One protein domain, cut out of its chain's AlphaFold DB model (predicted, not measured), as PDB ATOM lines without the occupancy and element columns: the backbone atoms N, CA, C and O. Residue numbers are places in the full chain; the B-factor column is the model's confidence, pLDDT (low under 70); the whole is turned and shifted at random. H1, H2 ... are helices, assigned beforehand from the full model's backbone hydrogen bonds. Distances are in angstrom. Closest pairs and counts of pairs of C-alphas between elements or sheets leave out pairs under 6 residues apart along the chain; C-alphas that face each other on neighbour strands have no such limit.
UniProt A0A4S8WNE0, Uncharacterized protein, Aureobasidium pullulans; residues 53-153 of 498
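Overview. This is residues 53 to 153 of the 498 residues of an uncharacterized protein of Aureobasidium pullulans (UniProt A0A4S8WNE0). There is little regular structure: long loops wrap round the later part of one helix, H2, the short H4 packs on it, and residues 97 to 102 stick out. The 101 printed residues include H1, H2, H3 and H4 in chain order and no named strand; the class is all helix, though these hold only 31 residues. It is compact, radius of gyration of the C-alphas 13.1 A, spanning 36 by 31 by 25 A.

Arrangement. Look at H2, residues 101 to 116, and H4, residues 147 to 152: they touch, closest C-alphas Ala 110 and Ala 147 at 4.8 A, a steep tilt of 42 degrees, opposite ways. H1, residues 89 to 92, is close but not clearly touching H2, closest C-alphas Trp 90 and Leu 111 at 6.8 A. H3, residues 125 to 129, is apart from H1 and H2. Every O i to N i+4 pair is within hydrogen-bond range in H2, H3 and H4; H1 is too short for one.

Along the chain. Find C-alpha 101 at (110.165, 123.385, 58.818); H2 runs 22.3 A to C-alpha 116 at (132.368, 123.210, 56.678).

Size, cuts and confidence. The printed part has no cut; the H3 to H4 link is long. Residues 53 to 57, 63 to 67, 94 to 105 and 138 to 144 have pLDDT under 70.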
ATOM      1  N   LEU A  53     129.521 102.768  56.723       64.25
ATOM      2  CA  LEU A  53     128.218 102.200  56.356       64.25
ATOM      3  C   LEU A  53     127.058 103.014  56.958       64.25
ATOM      4  O   LEU A  53     125.905 102.857  56.557       64.25
ATOM      5  N   ARG A  54     127.366 103.915  57.900       61.56
ATOM      6  CA  ARG A  54     126.457 104.888  58.518       61.56
ATOM      7  C   ARG A  54     126.928 106.328  58.287       61.56
ATOM      8  O   ARG A  54     126.716 107.205  59.132       61.56
ATOM      9  N   ASN A  55     127.520 106.608  57.124       59.09
ATOM     10  CA  ASN A  55     127.785 107.972  56.667       59.09
ATOM     11  C   ASN A  55     126.470 108.681  56.294       59.09
ATOM     12  O   ASN A  55     126.076 108.793  55.132       59.09
ATOM     13  N   PHE A  56     125.763 109.161  57.320       62.81
ATOM     14  CA  PHE A  56     124.513 109.906  57.200       62.81
ATOM     15  C   PHE A  56     124.731 111.275  56.547       62.81
ATOM     16  O   PHE A  56     124.924 112.271  57.234       62.81
ATOM     17  N   TRP A  57     124.603 111.299  55.217       65.00
ATOM     18  CA  TRP A  57     124.398 112.478  54.367       65.00
ATOM     19  C   TRP A  57     125.357 113.656  54.609       65.00
ATOM     20  O   TRP A  57     125.147 114.515  55.466       65.00
ATOM     21  N   VAL A  58     126.352 113.745  53.731       73.50
ATOM     22  CA  VAL A  58     127.149 114.955  53.522       73.50
ATOM     23  C   VAL A  58     126.215 116.107  53.095       73.50
ATOM     24  O   VAL A  58     125.488 115.947  52.107       73.50
ATOM     25  N   PRO A  59     126.180 117.254  53.802       76.75
ATOM     26  CA  PRO A  59     125.502 118.448  53.305       76.75
ATOM     27  C   PRO A  59     126.175 118.923  52.008       76.75
ATOM     28  O   PRO A  59     127.388 118.779  51.896       76.75
ATOM     29  N   PRO A  60     125.464 119.533  51.043       79.12
ATOM     30  CA  PRO A  60     126.133 120.151  49.899       79.12
ATOM     31  C   PRO A  60     127.139 121.209  50.381       79.12
ATOM     32  O   PRO A  60     126.871 121.928  51.354       79.12
ATOM     33  N   PHE A  61     128.292 121.293  49.712       79.56
ATOM     34  CA  PHE A  61     129.309 122.287  50.041       79.56
ATOM     35  C   PHE A  61     128.750 123.703  49.794       79.56
ATOM     36  O   PHE A  61     128.155 123.946  48.746       79.56
ATOM     37  N   PRO A  62     128.878 124.639  50.751       76.56
ATOM     38  CA  PRO A  62     128.293 125.966  50.630       76.56
ATOM     39  C   PRO A  62     129.264 126.931  49.935       76.56
ATOM     40  O   PRO A  62     129.907 127.741  50.605       76.56
ATOM     41  N   ASP A  63     129.360 126.853  48.605       64.88
ATOM     42  CA  ASP A  63     130.239 127.716  47.794       64.88
ATOM     43  C   ASP A  63     130.008 129.221  48.061       64.88
ATOM     44  O   ASP A  63     130.966 129.988  48.168       64.88
ATOM     45  N   ASP A  64     128.754 129.628  48.294       66.69
ATOM     46  CA  ASP A  64     128.359 131.017  48.586       66.69
ATOM     47  C   ASP A  64     128.833 131.552  49.959       66.69
ATOM     48  O   ASP A  64     128.658 132.737  50.260       66.69
ATOM     49  N   ILE A  65     129.365 130.705  50.853       67.00
ATOM     50  CA  ILE A  65     129.622 131.080  52.252       67.00
ATOM     51  C   ILE A  65     131.123 131.196  52.541       67.00
ATOM     52  O   ILE A  65     131.822 130.213  52.797       67.00
ATOM     53  N   HIS A  66     131.602 132.440  52.626       64.44
ATOM     54  CA  HIS A  66     132.968 132.753  53.045       64.44
ATOM     55  C   HIS A  66     133.364 132.056  54.363       64.44
ATOM     56  O   HIS A  66     132.643 132.077  55.366       64.44
ATOM     57  N   GLY A  67     134.554 131.451  54.360       69.56
ATOM     58  CA  GLY A  67     135.061 130.658  55.482       69.56
ATOM     59  C   GLY A  67     134.577 129.209  55.522       69.56
ATOM     60  O   GLY A  67     134.756 128.562  56.552       69.56
ATOM     61  N   ALA A  68     133.983 128.695  54.442       81.06
ATOM     62  CA  ALA A  68     133.841 127.260  54.241       81.06
ATOM     63  C   ALA A  68     135.220 126.575  54.132       81.06
ATOM     64  O   ALA A  68     136.132 127.069  53.469       81.06
ATOM     65  N   VAL A  69     135.370 125.425  54.787       82.75
ATOM     66  CA  VAL A  69     136.589 124.608  54.836       82.75
ATOM     67  C   VAL A  69     136.219 123.182  54.456       82.75
ATOM     68  O   VAL A  69     135.521 122.512  55.218       82.75
ATOM     69  N   ASN A  70     136.683 122.713  53.298       82.06
ATOM     70  CA  ASN A  70     136.413 121.348  52.849       82.06
ATOM     71  C   ASN A  70     137.099 120.312  53.763       82.06
ATOM     72  O   ASN A  70     138.228 120.530  54.206       82.06
ATOM     73  N   ARG A  71     136.399 119.214  54.067       81.62
ATOM     74  CA  ARG A  71     136.858 118.082  54.891       81.62
ATOM     75  C   ARG A  71     135.920 116.886  54.715       81.62
ATOM     76  O   ARG A  71     134.742 117.083  54.433       81.62
ATOM     77  N   GLU A  72     136.430 115.678  54.939       78.62
ATOM     78  CA  GLU A  72     135.680 114.416  54.804       78.62
ATOM     79  C   GLU A  72     134.624 114.198  55.904       78.62
ATOM     80  O   GLU A  72     133.647 113.491  55.694       78.62
ATOM     81  N   HIS A  73     134.796 114.806  57.078       83.44
ATOM     82  CA  HIS A  73     133.847 114.725  58.190       83.44
ATOM     83  C   HIS A  73     134.016 115.923  59.145       83.44
ATOM     84  O   HIS A  73     135.076 116.559  59.159       83.44
ATOM     85  N   PRO A  74     133.024 116.243  59.999       87.56
ATOM     86  CA  PRO A  74     133.189 117.212  61.086       87.56
ATOM     87  C   PRO A  74     134.377 116.876  62.013       87.56
ATOM     88  O   PRO A  74     134.800 115.720  62.070       87.56
ATOM     89  N   PRO A  75     134.907 117.846  62.787       88.75
ATOM     90  CA  PRO A  75     135.958 117.590  63.773       88.75
ATOM     91  C   PRO A  75     135.583 116.453  64.737       88.75
ATOM     92  O   PRO A  75     134.602 116.564  65.477       88.75
ATOM     93  N   LEU A  76     136.364 115.367  64.731       89.69
ATOM     94  CA  LEU A  76     136.139 114.199  65.585       89.69
ATOM     95  C   LEU A  76     136.564 114.536  67.019       89.69
ATOM     96  O   LEU A  76     137.751 114.592  67.340       89.69
ATOM     97  N   ARG A  77     135.572 114.802  67.870       89.38
ATOM     98  CA  ARG A  77     135.727 115.217  69.269       89.38
ATOM     99  C   ARG A  77     135.011 114.225  70.184       89.38
ATOM    100  O   ARG A  77     133.892 113.810  69.872       89.38
ATOM    101  N   LEU A  78     135.637 113.836  71.296       86.56
ATOM    102  CA  LEU A  78     135.186 112.683  72.092       86.56
ATOM    103  C   LEU A  78     133.793 112.892  72.708       86.56
ATOM    104  O   LEU A  78     132.991 111.963  72.734       86.56
ATOM    105  N   GLY A  79     133.458 114.112  73.129       85.94
ATOM    106  CA  GLY A  79     132.148 114.459  73.689       85.94
ATOM    107  C   GLY A  79     131.009 114.602  72.680       85.94
ATOM    108  O   GLY A  79     129.889 114.929  73.086       85.94
ATOM    109  N   ASP A  80     131.281 114.386  71.390       87.31
ATOM    110  CA  ASP A  80     130.268 114.250  70.341       87.31
ATOM    111  C   ASP A  80     130.087 112.808  69.854       87.31
ATOM    112  O   ASP A  80     129.162 112.559  69.080       87.31
ATOM    113  N   TYR A  81     130.909 111.861  70.314       88.31
ATOM    114  CA  TYR A  81     130.697 110.431  70.102       88.31
ATOM    115  C   TYR A  81     129.790 109.860  71.201       88.31
ATOM    116  O   TYR A  81     129.963 110.159  72.381       88.31
ATOM    117  N   ASN A  82     128.822 109.018  70.834       84.50
ATOM    118  CA  ASN A  82     127.974 108.296  71.782       84.50
ATOM    119  C   ASN A  82     128.299 106.790  71.750       84.50
ATOM    120  O   ASN A  82     127.825 106.097  70.840       84.50
ATOM    121  N   PRO A  83     129.036 106.256  72.749       82.31
ATOM    122  CA  PRO A  83     129.393 104.839  72.810       82.31
ATOM    123  C   PRO A  83     128.183 103.903  72.733       82.31
ATOM    124  O   PRO A  83     128.237 102.890  72.043       82.31
ATOM    125  N   SER A  84     127.060 104.274  73.356       82.19
ATOM    126  CA  SER A  84     125.849 103.445  73.411       82.19
ATOM    127  C   SER A  84     125.114 103.309  72.071       82.19
ATOM    128  O   SER A  84     124.233 102.463  71.954       82.19
ATOM    129  N   SER A  85     125.434 104.138  71.070       79.06
ATOM    130  CA  SER A  85     124.896 104.010  69.705       79.06
ATOM    131  C   SER A  85     125.959 103.764  68.633       79.06
ATOM    132  O   SER A  85     125.591 103.584  67.475       79.06
ATOM    133  N   GLY A  86     127.250 103.780  68.990       82.06
ATOM    134  CA  GLY A  86     128.369 103.665  68.046       82.06
ATOM    135  C   GLY A  86     128.433 104.799  67.013       82.06
ATOM    136  O   GLY A  86     128.868 104.577  65.891       82.06
ATOM    137  N   LEU A  87     127.907 105.984  67.346       82.50
ATOM    138  CA  LEU A  87     127.654 107.066  66.386       82.50
ATOM    139  C   LEU A  87     127.954 108.439  66.984       82.50
ATOM    140  O   LEU A  87     127.713 108.676  68.171       82.50
ATOM    141  N   TYR A  88     128.387 109.363  66.132       86.31
ATOM    142  CA  TYR A  88     128.479 110.780  66.461       86.31
ATOM    143  C   TYR A  88     127.109 111.470  66.477       86.31
ATOM    144  O   TYR A  88     126.194 111.093  65.743       86.31
ATOM    145  N   VAL A  89     126.984 112.558  67.245       83.62
ATOM    146  CA  VAL A  89     125.783 113.418  67.269       83.62
ATOM    147  C   VAL A  89     125.374 113.839  65.852       83.62
ATOM    148  O   VAL A  89     124.215 113.693  65.481       83.62
ATOM    149  N   TRP A  90     126.317 114.277  65.013       82.31
ATOM    150  CA  TRP A  90     126.010 114.710  63.644       82.31
ATOM    151  C   TRP A  90     125.516 113.576  62.724       82.31
ATOM    152  O   TRP A  90     124.783 113.865  61.784       82.31
ATOM    153  N   GLN A  91     125.825 112.305  63.017       79.56
ATOM    154  CA  GLN A  91     125.251 111.153  62.301       79.56
ATOM    155  C   GLN A  91     123.788 110.889  62.701       79.56
ATOM    156  O   GLN A  91     123.030 110.307  61.931       79.56
ATOM    157  N   LYS A  92     123.364 111.311  63.900       76.25
ATOM    158  CA  LYS A  92     122.018 111.054  64.440       76.25
ATOM    159  C   LYS A  92     120.975 112.095  64.008       76.25
ATOM    160  O   LYS A  92     119.812 111.761  63.795       76.25
ATOM    161  N   GLU A  93     121.373 113.359  63.894       70.12
ATOM    162  CA  GLU A  93     120.454 114.513  63.909       70.12
ATOM    163  C   GLU A  93     119.664 114.782  62.606       70.12
ATOM    164  O   GLU A  93     119.016 115.818  62.490       70.12
ATOM    165  N   ARG A  94     119.651 113.872  61.617       59.94
ATOM    166  CA  ARG A  94     118.857 114.066  60.380       59.94
ATOM    167  C   ARG A  94     117.392 113.619  60.488       59.94
ATOM    168  O   ARG A  94     116.553 114.148  59.767       59.94
ATOM    169  N   PHE A  95     117.079 112.666  61.370       52.09
ATOM    170  CA  PHE A  95     115.745 112.046  61.468       52.09
ATOM    171  C   PHE A  95     115.218 111.950  62.912       52.09
ATOM    172  O   PHE A  95     114.542 110.989  63.281       52.09
ATOM    173  N   GLY A  96     115.490 112.968  63.738       55.53
ATOM    174  CA  GLY A  96     114.725 113.184  64.971       55.53
ATOM    175  C   GLY A  96     113.243 113.375  64.624       55.53
ATOM    176  O   GLY A  96     112.899 114.284  63.872       55.53
ATOM    177  N   ALA A  97     112.379 112.469  65.085       40.12
ATOM    178  CA  ALA A  97     111.034 112.329  64.532       40.12
ATOM    179  C   ALA A  97     110.103 113.518  64.851       40.12
ATOM    180  O   ALA A  97     109.975 113.922  66.003       40.12
ATOM    181  N   GLY A  98     109.383 113.999  63.829       49.88
ATOM    182  CA  GLY A  98     108.217 114.878  63.978       49.88
ATOM    183  C   GLY A  98     108.526 116.330  64.355       49.88
ATOM    184  O   GLY A  98     108.131 116.777  65.428       49.88
ATOM    185  N   VAL A  99     109.187 117.090  63.472       48.41
ATOM    186  CA  VAL A  99     109.543 118.497  63.746       48.41
ATOM    187  C   VAL A  99     109.290 119.422  62.551       48.41
ATOM    188  O   VAL A  99     109.403 119.018  61.397       48.41
ATOM    189  N   GLY A 100     108.901 120.669  62.835       56.25
ATOM    190  CA  GLY A 100     108.476 121.650  61.829       56.25
ATOM    191  C   GLY A 100     109.611 122.235  60.976       56.25
ATOM    192  O   GLY A 100     110.785 122.177  61.342       56.25
ATOM    193  N   LYS A 101     109.241 122.865  59.851       58.56
ATOM    194  CA  LYS A 101     110.165 123.385  58.818       58.56
ATOM    195  C   LYS A 101     111.284 124.285  59.369       58.56
ATOM    196  O   LYS A 101     112.424 124.187  58.920       58.56
ATOM    197  N   ASP A 102     110.995 125.113  60.373       60.31
ATOM    198  CA  ASP A 102     111.987 126.014  60.983       60.31
ATOM    199  C   ASP A 102     113.061 125.263  61.784       60.31
ATOM    200  O   ASP A 102     114.225 125.667  61.818       60.31
ATOM    201  N   TYR A 103     112.690 124.141  62.407       64.62
ATOM    202  CA  TYR A 103     113.622 123.256  63.102       64.62
ATOM    203  C   TYR A 103     114.505 122.507  62.100       64.62
ATOM    204  O   TYR A 103     115.721 122.456  62.276       64.62
ATOM    205  N   GLU A 104     113.922 122.015  61.004       68.94
ATOM    206  CA  GLU A 104     114.682 121.382  59.925       68.94
ATOM    207  C   GLU A 104     115.696 122.361  59.300       68.94
ATOM    208  O   GLU A 104     116.872 122.031  59.154       68.94
ATOM    209  N   SER A 105     115.277 123.598  59.013       69.25
ATOM    210  CA  SER A 105     116.155 124.672  58.525       69.25
ATOM    211  C   SER A 105     117.298 124.975  59.506       69.25
ATOM    212  O   SER A 105     118.470 125.031  59.115       69.25
ATOM    213  N   ARG A 106     116.991 125.080  60.812       71.88
ATOM    214  CA  ARG A 106     117.996 125.235  61.878       71.88
ATOM    215  C   ARG A 106     119.007 124.086  61.908       71.88
ATOM    216  O   ARG A 106     120.200 124.368  62.031       71.88
ATOM    217  N   ILE A 107     118.552 122.833  61.825       78.06
ATOM    218  CA  ILE A 107     119.424 121.652  61.851       78.06
ATOM    219  C   ILE A 107     120.295 121.591  60.601       78.06
ATOM    220  O   ILE A 107     121.509 121.477  60.741       78.06
ATOM    221  N   ARG A 108     119.719 121.736  59.398       79.19
ATOM    222  CA  ARG A 108     120.477 121.741  58.133       79.19
ATOM    223  C   ARG A 108     121.634 122.742  58.201       79.19
ATOM    224  O   ARG A 108     122.784 122.359  58.015       79.19
ATOM    225  N   HIS A 109     121.353 123.988  58.586       80.31
ATOM    226  CA  HIS A 109     122.380 125.021  58.742       80.31
ATOM    227  C   HIS A 109     123.412 124.692  59.841       80.31
ATOM    228  O   HIS A 109     124.602 124.939  59.649       80.31
ATOM    229  N   ALA A 110     122.998 124.119  60.978       83.94
ATOM    230  CA  ALA A 110     123.926 123.693  62.029       83.94
ATOM    231  C   ALA A 110     124.852 122.551  61.564       83.94
ATOM    232  O   ALA A 110     126.051 122.604  61.835       83.94
ATOM    233  N   LEU A 111     124.338 121.572  60.812       86.00
ATOM    234  CA  LEU A 111     125.126 120.483  60.228       86.00
ATOM    235  C   LEU A 111     126.100 120.997  59.158       86.00
ATOM    236  O   LEU A 111     127.278 120.651  59.218       86.00
ATOM    237  N   THR A 112     125.669 121.897  58.264       85.62
ATOM    238  CA  THR A 112     126.560 122.598  57.316       85.62
ATOM    239  C   THR A 112     127.681 123.343  58.050       85.62
ATOM    240  O   THR A 112     128.839 123.258  57.650       85.62
ATOM    241  N   CYS A 113     127.379 124.012  59.170       87.12
ATOM    242  CA  CYS A 113     128.397 124.662  59.998       87.12
ATOM    243  C   CYS A 113     129.326 123.661  60.714       87.12
ATOM    244  O   CYS A 113     130.496 123.978  60.920       87.12
ATOM    245  N   MET A 114     128.858 122.472  61.117       88.94
ATOM    246  CA  MET A 114     129.710 121.423  61.713       88.94
ATOM    247  C   MET A 114     130.654 120.791  60.685       88.94
ATOM    248  O   MET A 114     131.827 120.579  60.990       88.94
ATOM    249  N   TRP A 115     130.159 120.548  59.472       89.44
ATOM    250  CA  TRP A 115     130.955 120.074  58.344       89.44
ATOM    251  C   TRP A 115     131.974 121.115  57.893       89.44
ATOM    252  O   TRP A 115     133.168 120.878  58.021       89.44
ATOM    253  N   TYR A 116     131.524 122.284  57.439       89.56
ATOM    254  CA  TYR A 116     132.368 123.210  56.678       89.56
ATOM    255  C   TYR A 116     132.809 124.457  57.450       89.56
ATOM    256  O   TYR A 116     133.622 125.223  56.948       89.56
ATOM    257  N   GLY A 117     132.333 124.671  58.678       88.00
ATOM    258  CA  GLY A 117     132.749 125.819  59.485       88.00
ATOM    259  C   GLY A 117     134.182 125.699  60.013       88.00
ATOM    260  O   GLY A 117     134.660 124.604  60.337       88.00
ATOM    261  N   VAL A 118     134.857 126.837  60.163       86.81
ATOM    262  CA  VAL A 118     136.143 126.958  60.871       86.81
ATOM    263  C   VAL A 118     135.931 126.607  62.349       86.81
ATOM    264  O   VAL A 118     134.916 126.997  62.930       86.81
ATOM    265  N   GLU A 119     136.857 125.877  62.984       86.81
ATOM    266  CA  GLU A 119     136.799 125.675  64.440       86.81
ATOM    267  C   GLU A 119     137.107 127.001  65.159       86.81
ATOM    268  O   GLU A 119     138.092 127.678  64.871       86.81
ATOM    269  N   ASN A 120     136.224 127.407  66.074       85.19
ATOM    270  CA  ASN A 120     136.351 128.667  66.794       85.19
ATOM    271  C   ASN A 120     137.562 128.601  67.732       85.19
ATOM    272  O   ASN A 120     137.640 127.715  68.583       85.19
ATOM    273  N   SER A 121     138.462 129.577  67.611       81.06
ATOM    274  CA  SER A 121     139.564 129.803  68.544       81.06
ATOM    275  C   SER A 121     139.399 131.182  69.204       81.06
ATOM    276  O   SER A 121     139.412 132.190  68.486       81.06
ATOM    277  N   PRO A 122     139.203 131.261  70.538       83.69
ATOM    278  CA  PRO A 122     139.004 130.144  71.474       83.69
ATOM    279  C   PRO A 122     137.677 129.391  71.248       83.69
ATOM    280  O   PRO A 122     136.726 129.940  70.687       83.69
ATOM    281  N   ARG A 123     137.596 128.139  71.725       88.38
ATOM    282  CA  ARG A 123     136.364 127.324  71.722       88.38
ATOM    283  C   ARG A 123     135.370 127.835  72.774       88.38
ATOM    284  O   ARG A 123     135.736 128.534  73.718       88.38
ATOM    285  N   CYS A 124     134.089 127.493  72.621       88.94
ATOM    286  CA  CYS A 124     133.062 127.863  73.596       88.94
ATOM    287  C   CYS A 124     133.271 127.113  74.926       88.94
ATOM    288  O   CYS A 124     133.692 125.961  74.908       88.94
ATOM    289  N   VAL A 125     132.929 127.703  76.077       87.00
ATOM    290  CA  VAL A 125     133.252 127.118  77.402       87.00
ATOM    291  C   VAL A 125     132.666 125.711  77.593       87.00
ATOM    292  O   VAL A 125     133.365 124.810  78.051       87.00
ATOM    293  N   GLY A 126     131.408 125.487  77.200       86.62
ATOM    294  CA  GLY A 126     130.792 124.152  77.238       86.62
ATOM    295  C   GLY A 126     131.369 123.182  76.200       86.62
ATOM    296  O   GLY A 126     131.395 121.976  76.430       86.62
ATOM    297  N   CYS A 127     131.868 123.705  75.081       91.00
ATOM    298  CA  CYS A 127     132.495 122.936  74.014       91.00
ATOM    299  C   CYS A 127     133.896 122.458  74.421       91.00
ATOM    300  O   CYS A 127     134.259 121.321  74.155       91.00
ATOM    301  N   GLU A 128     134.656 123.319  75.098       90.75
ATOM    302  CA  GLU A 128     135.978 123.014  75.638       90.75
ATOM    303  C   GLU A 128     135.872 122.020  76.801       90.75
ATOM    304  O   GLU A 128     136.499 120.965  76.771       90.75
ATOM    305  N   LYS A 129     135.002 122.301  77.787       88.81
ATOM    306  CA  LYS A 129     134.833 121.477  78.998       88.81
ATOM    307  C   LYS A 129     134.496 120.011  78.701       88.81
ATOM    308  O   LYS A 129     134.921 119.133  79.447       88.81
ATOM    309  N   TYR A 130     133.689 119.758  77.673       88.38
ATOM    310  CA  TYR A 130     133.208 118.418  77.332       88.38
ATOM    311  C   TYR A 130     133.881 117.829  76.085       88.38
ATOM    312  O   TYR A 130     133.381 116.834  75.584       88.38
ATOM    313  N   ASP A 131     134.944 118.453  75.565       88.75
ATOM    314  CA  ASP A 131     135.531 118.191  74.242       88.75
ATOM    315  C   ASP A 131     134.492 117.898  73.141       88.75
ATOM    316  O   ASP A 131     134.307 116.768  72.697       88.75
ATOM    317  N   ARG A 132     133.794 118.945  72.697       90.25
ATOM    318  CA  ARG A 132     132.822 118.905  71.593       90.25
ATOM    319  C   ARG A 132     133.285 119.766  70.423       90.25
ATOM    320  O   ARG A 132     134.015 120.746  70.606       90.25
ATOM    321  N   CYS A 133     132.837 119.433  69.218       90.25
ATOM    322  CA  CYS A 133     133.038 120.239  68.020       90.25
ATOM    323  C   CYS A 133     132.525 121.667  68.257       90.25
ATOM    324  O   CYS A 133     131.455 121.878  68.830       90.25
ATOM    325  N   CYS A 134     133.296 122.670  67.840       90.94
ATOM    326  CA  CYS A 134     132.974 124.067  68.109       90.94
ATOM    327  C   CYS A 134     133.224 124.943  66.884       90.94
ATOM    328  O   CYS A 134     134.091 125.810  66.914       90.94
ATOM    329  N   THR A 135     132.462 124.759  65.809       89.81
ATOM    330  CA  THR A 135     132.651 125.489  64.544       89.81
ATOM    331  C   THR A 135     131.691 126.668  64.335       89.81
ATOM    332  O   THR A 135     130.665 126.797  65.017       89.81
ATOM    333  N   SER A 136     132.031 127.549  63.392       85.69
ATOM    334  CA  SER A 136     131.143 128.554  62.786       85.69
ATOM    335  C   SER A 136     131.558 128.847  61.332       85.69
ATOM    336  O   SER A 136     132.705 128.608  60.959       85.69
ATOM    337  N   MET A 137     130.642 129.350  60.495       78.06
ATOM    338  CA  MET A 137     131.017 129.943  59.198       78.06
ATOM    339  C   MET A 137     131.537 131.369  59.436       78.06
ATOM    340  O   MET A 137     131.021 132.078  60.306       78.06
ATOM    341  N   ALA A 138     132.573 131.794  58.711       58.22
ATOM    342  CA  ALA A 138     133.444 132.875  59.174       58.22
ATOM    343  C   ALA A 138     132.935 134.298  58.863       58.22
ATOM    344  O   ALA A 138     133.490 134.999  58.022       58.22
ATOM    345  N   LEU A 139     131.966 134.785  59.644       50.22
ATOM    346  CA  LEU A 139     131.746 136.225  59.843       50.22
ATOM    347  C   LEU A 139     131.468 136.530  61.325       50.22
ATOM    348  O   LEU A 139     130.412 136.205  61.868       50.22
ATOM    349  N   ARG A 140     132.426 137.202  61.984       46.44
ATOM    350  CA  ARG A 140     132.464 137.470  63.442       46.44
ATOM    351  C   ARG A 140     131.335 138.365  63.998       46.44
ATOM    352  O   ARG A 140     131.364 138.696  65.177       46.44
ATOM    353  N   SER A 141     130.362 138.783  63.187       46.09
ATOM    354  CA  SER A 141     129.429 139.869  63.523       46.09
ATOM    355  C   SER A 141     128.046 139.448  64.036       46.09
ATOM    356  O   SER A 141     127.378 140.284  64.641       46.09
ATOM    357  N   LYS A 142     127.570 138.209  63.797       49.16
ATOM    358  CA  LYS A 142     126.170 137.817  64.117       49.16
ATOM    359  C   LYS A 142     125.941 136.401  64.683       49.16
ATOM    360  O   LYS A 142     124.818 136.085  65.069       49.16
ATOM    361  N   ALA A 143     126.954 135.535  64.757       54.81
ATOM    362  CA  ALA A 143     126.782 134.152  65.220       54.81
ATOM    363  C   ALA A 143     126.743 134.041  66.762       54.81
ATOM    364  O   ALA A 143     127.767 133.833  67.405       54.81
ATOM    365  N   THR A 144     125.550 134.130  67.361       65.94
ATOM    366  CA  THR A 144     125.360 134.006  68.825       65.94
ATOM    367  C   THR A 144     125.613 132.600  69.375       65.94
ATOM    368  O   THR A 144     125.797 132.433  70.571       65.94
ATOM    369  N   ASN A 145     125.627 131.555  68.550       77.12
ATOM    370  CA  ASN A 145     125.904 130.191  68.999       77.12
ATOM    371  C   ASN A 145     126.832 129.498  68.003       77.12
ATOM    372  O   ASN A 145     126.636 129.626  66.793       77.12
ATOM    373  N   CYS A 146     127.796 128.718  68.501       88.31
ATOM    374  CA  CYS A 146     128.525 127.781  67.651       88.31
ATOM    375  C   CYS A 146     127.572 126.693  67.124       88.31
ATOM    376  O   CYS A 146     126.515 126.430  67.710       88.31
ATOM    377  N   ALA A 147     127.968 126.037  66.033       88.00
ATOM    378  CA  ALA A 147     127.151 125.048  65.332       88.00
ATOM    379  C   ALA A 147     126.579 123.967  66.267       88.00
ATOM    380  O   ALA A 147     125.374 123.713  66.290       88.00
ATOM    381  N   ARG A 148     127.442 123.396  67.112       87.56
ATOM    382  CA  ARG A 148     127.115 122.280  68.001       87.56
ATOM    383  C   ARG A 148     126.226 122.660  69.189       87.56
ATOM    384  O   ARG A 148     125.378 121.858  69.585       87.56
ATOM    385  N   CYS A 149     126.369 123.872  69.733       86.88
ATOM    386  CA  CYS A 149     125.431 124.385  70.733       86.88
ATOM    387  C   CYS A 149     124.064 124.678  70.105       86.88
ATOM    388  O   CYS A 149     123.039 124.311  70.668       86.88
ATOM    389  N   ARG A 150     124.036 125.261  68.898       81.56
ATOM    390  CA  ARG A 150     122.796 125.560  68.160       81.56
ATOM    391  C   ARG A 150     121.991 124.306  67.787       81.56
ATOM    392  O   ARG A 150     120.764 124.394  67.703       81.56
ATOM    393  N   LEU A 151     122.680 123.178  67.589       80.50
ATOM    394  CA  LEU A 151     122.103 121.862  67.304       80.50
ATOM    395  C   LEU A 151     121.355 121.295  68.524       80.50
ATOM    396  O   LEU A 151     120.143 121.124  68.467       80.50
ATOM    397  N   ALA A 152     122.035 121.121  69.663       73.81
ATOM    398  CA  ALA A 152     121.407 120.621  70.898       73.81
ATOM    399  C   ALA A 152     120.580 121.675  71.667       73.81
ATOM    400  O   ALA A 152     119.943 121.356  72.664       73.81
ATOM    401  N   SER A 153     120.599 122.938  71.226       72.50
ATOM    402  CA  SER A 153     120.122 124.107  71.986       72.50
ATOM    403  C   SER A 153     120.816 124.283  73.357       72.50
ATOM    404  O   SER A 153     120.243 124.865  74.274       72.50
TER     405      SER A 153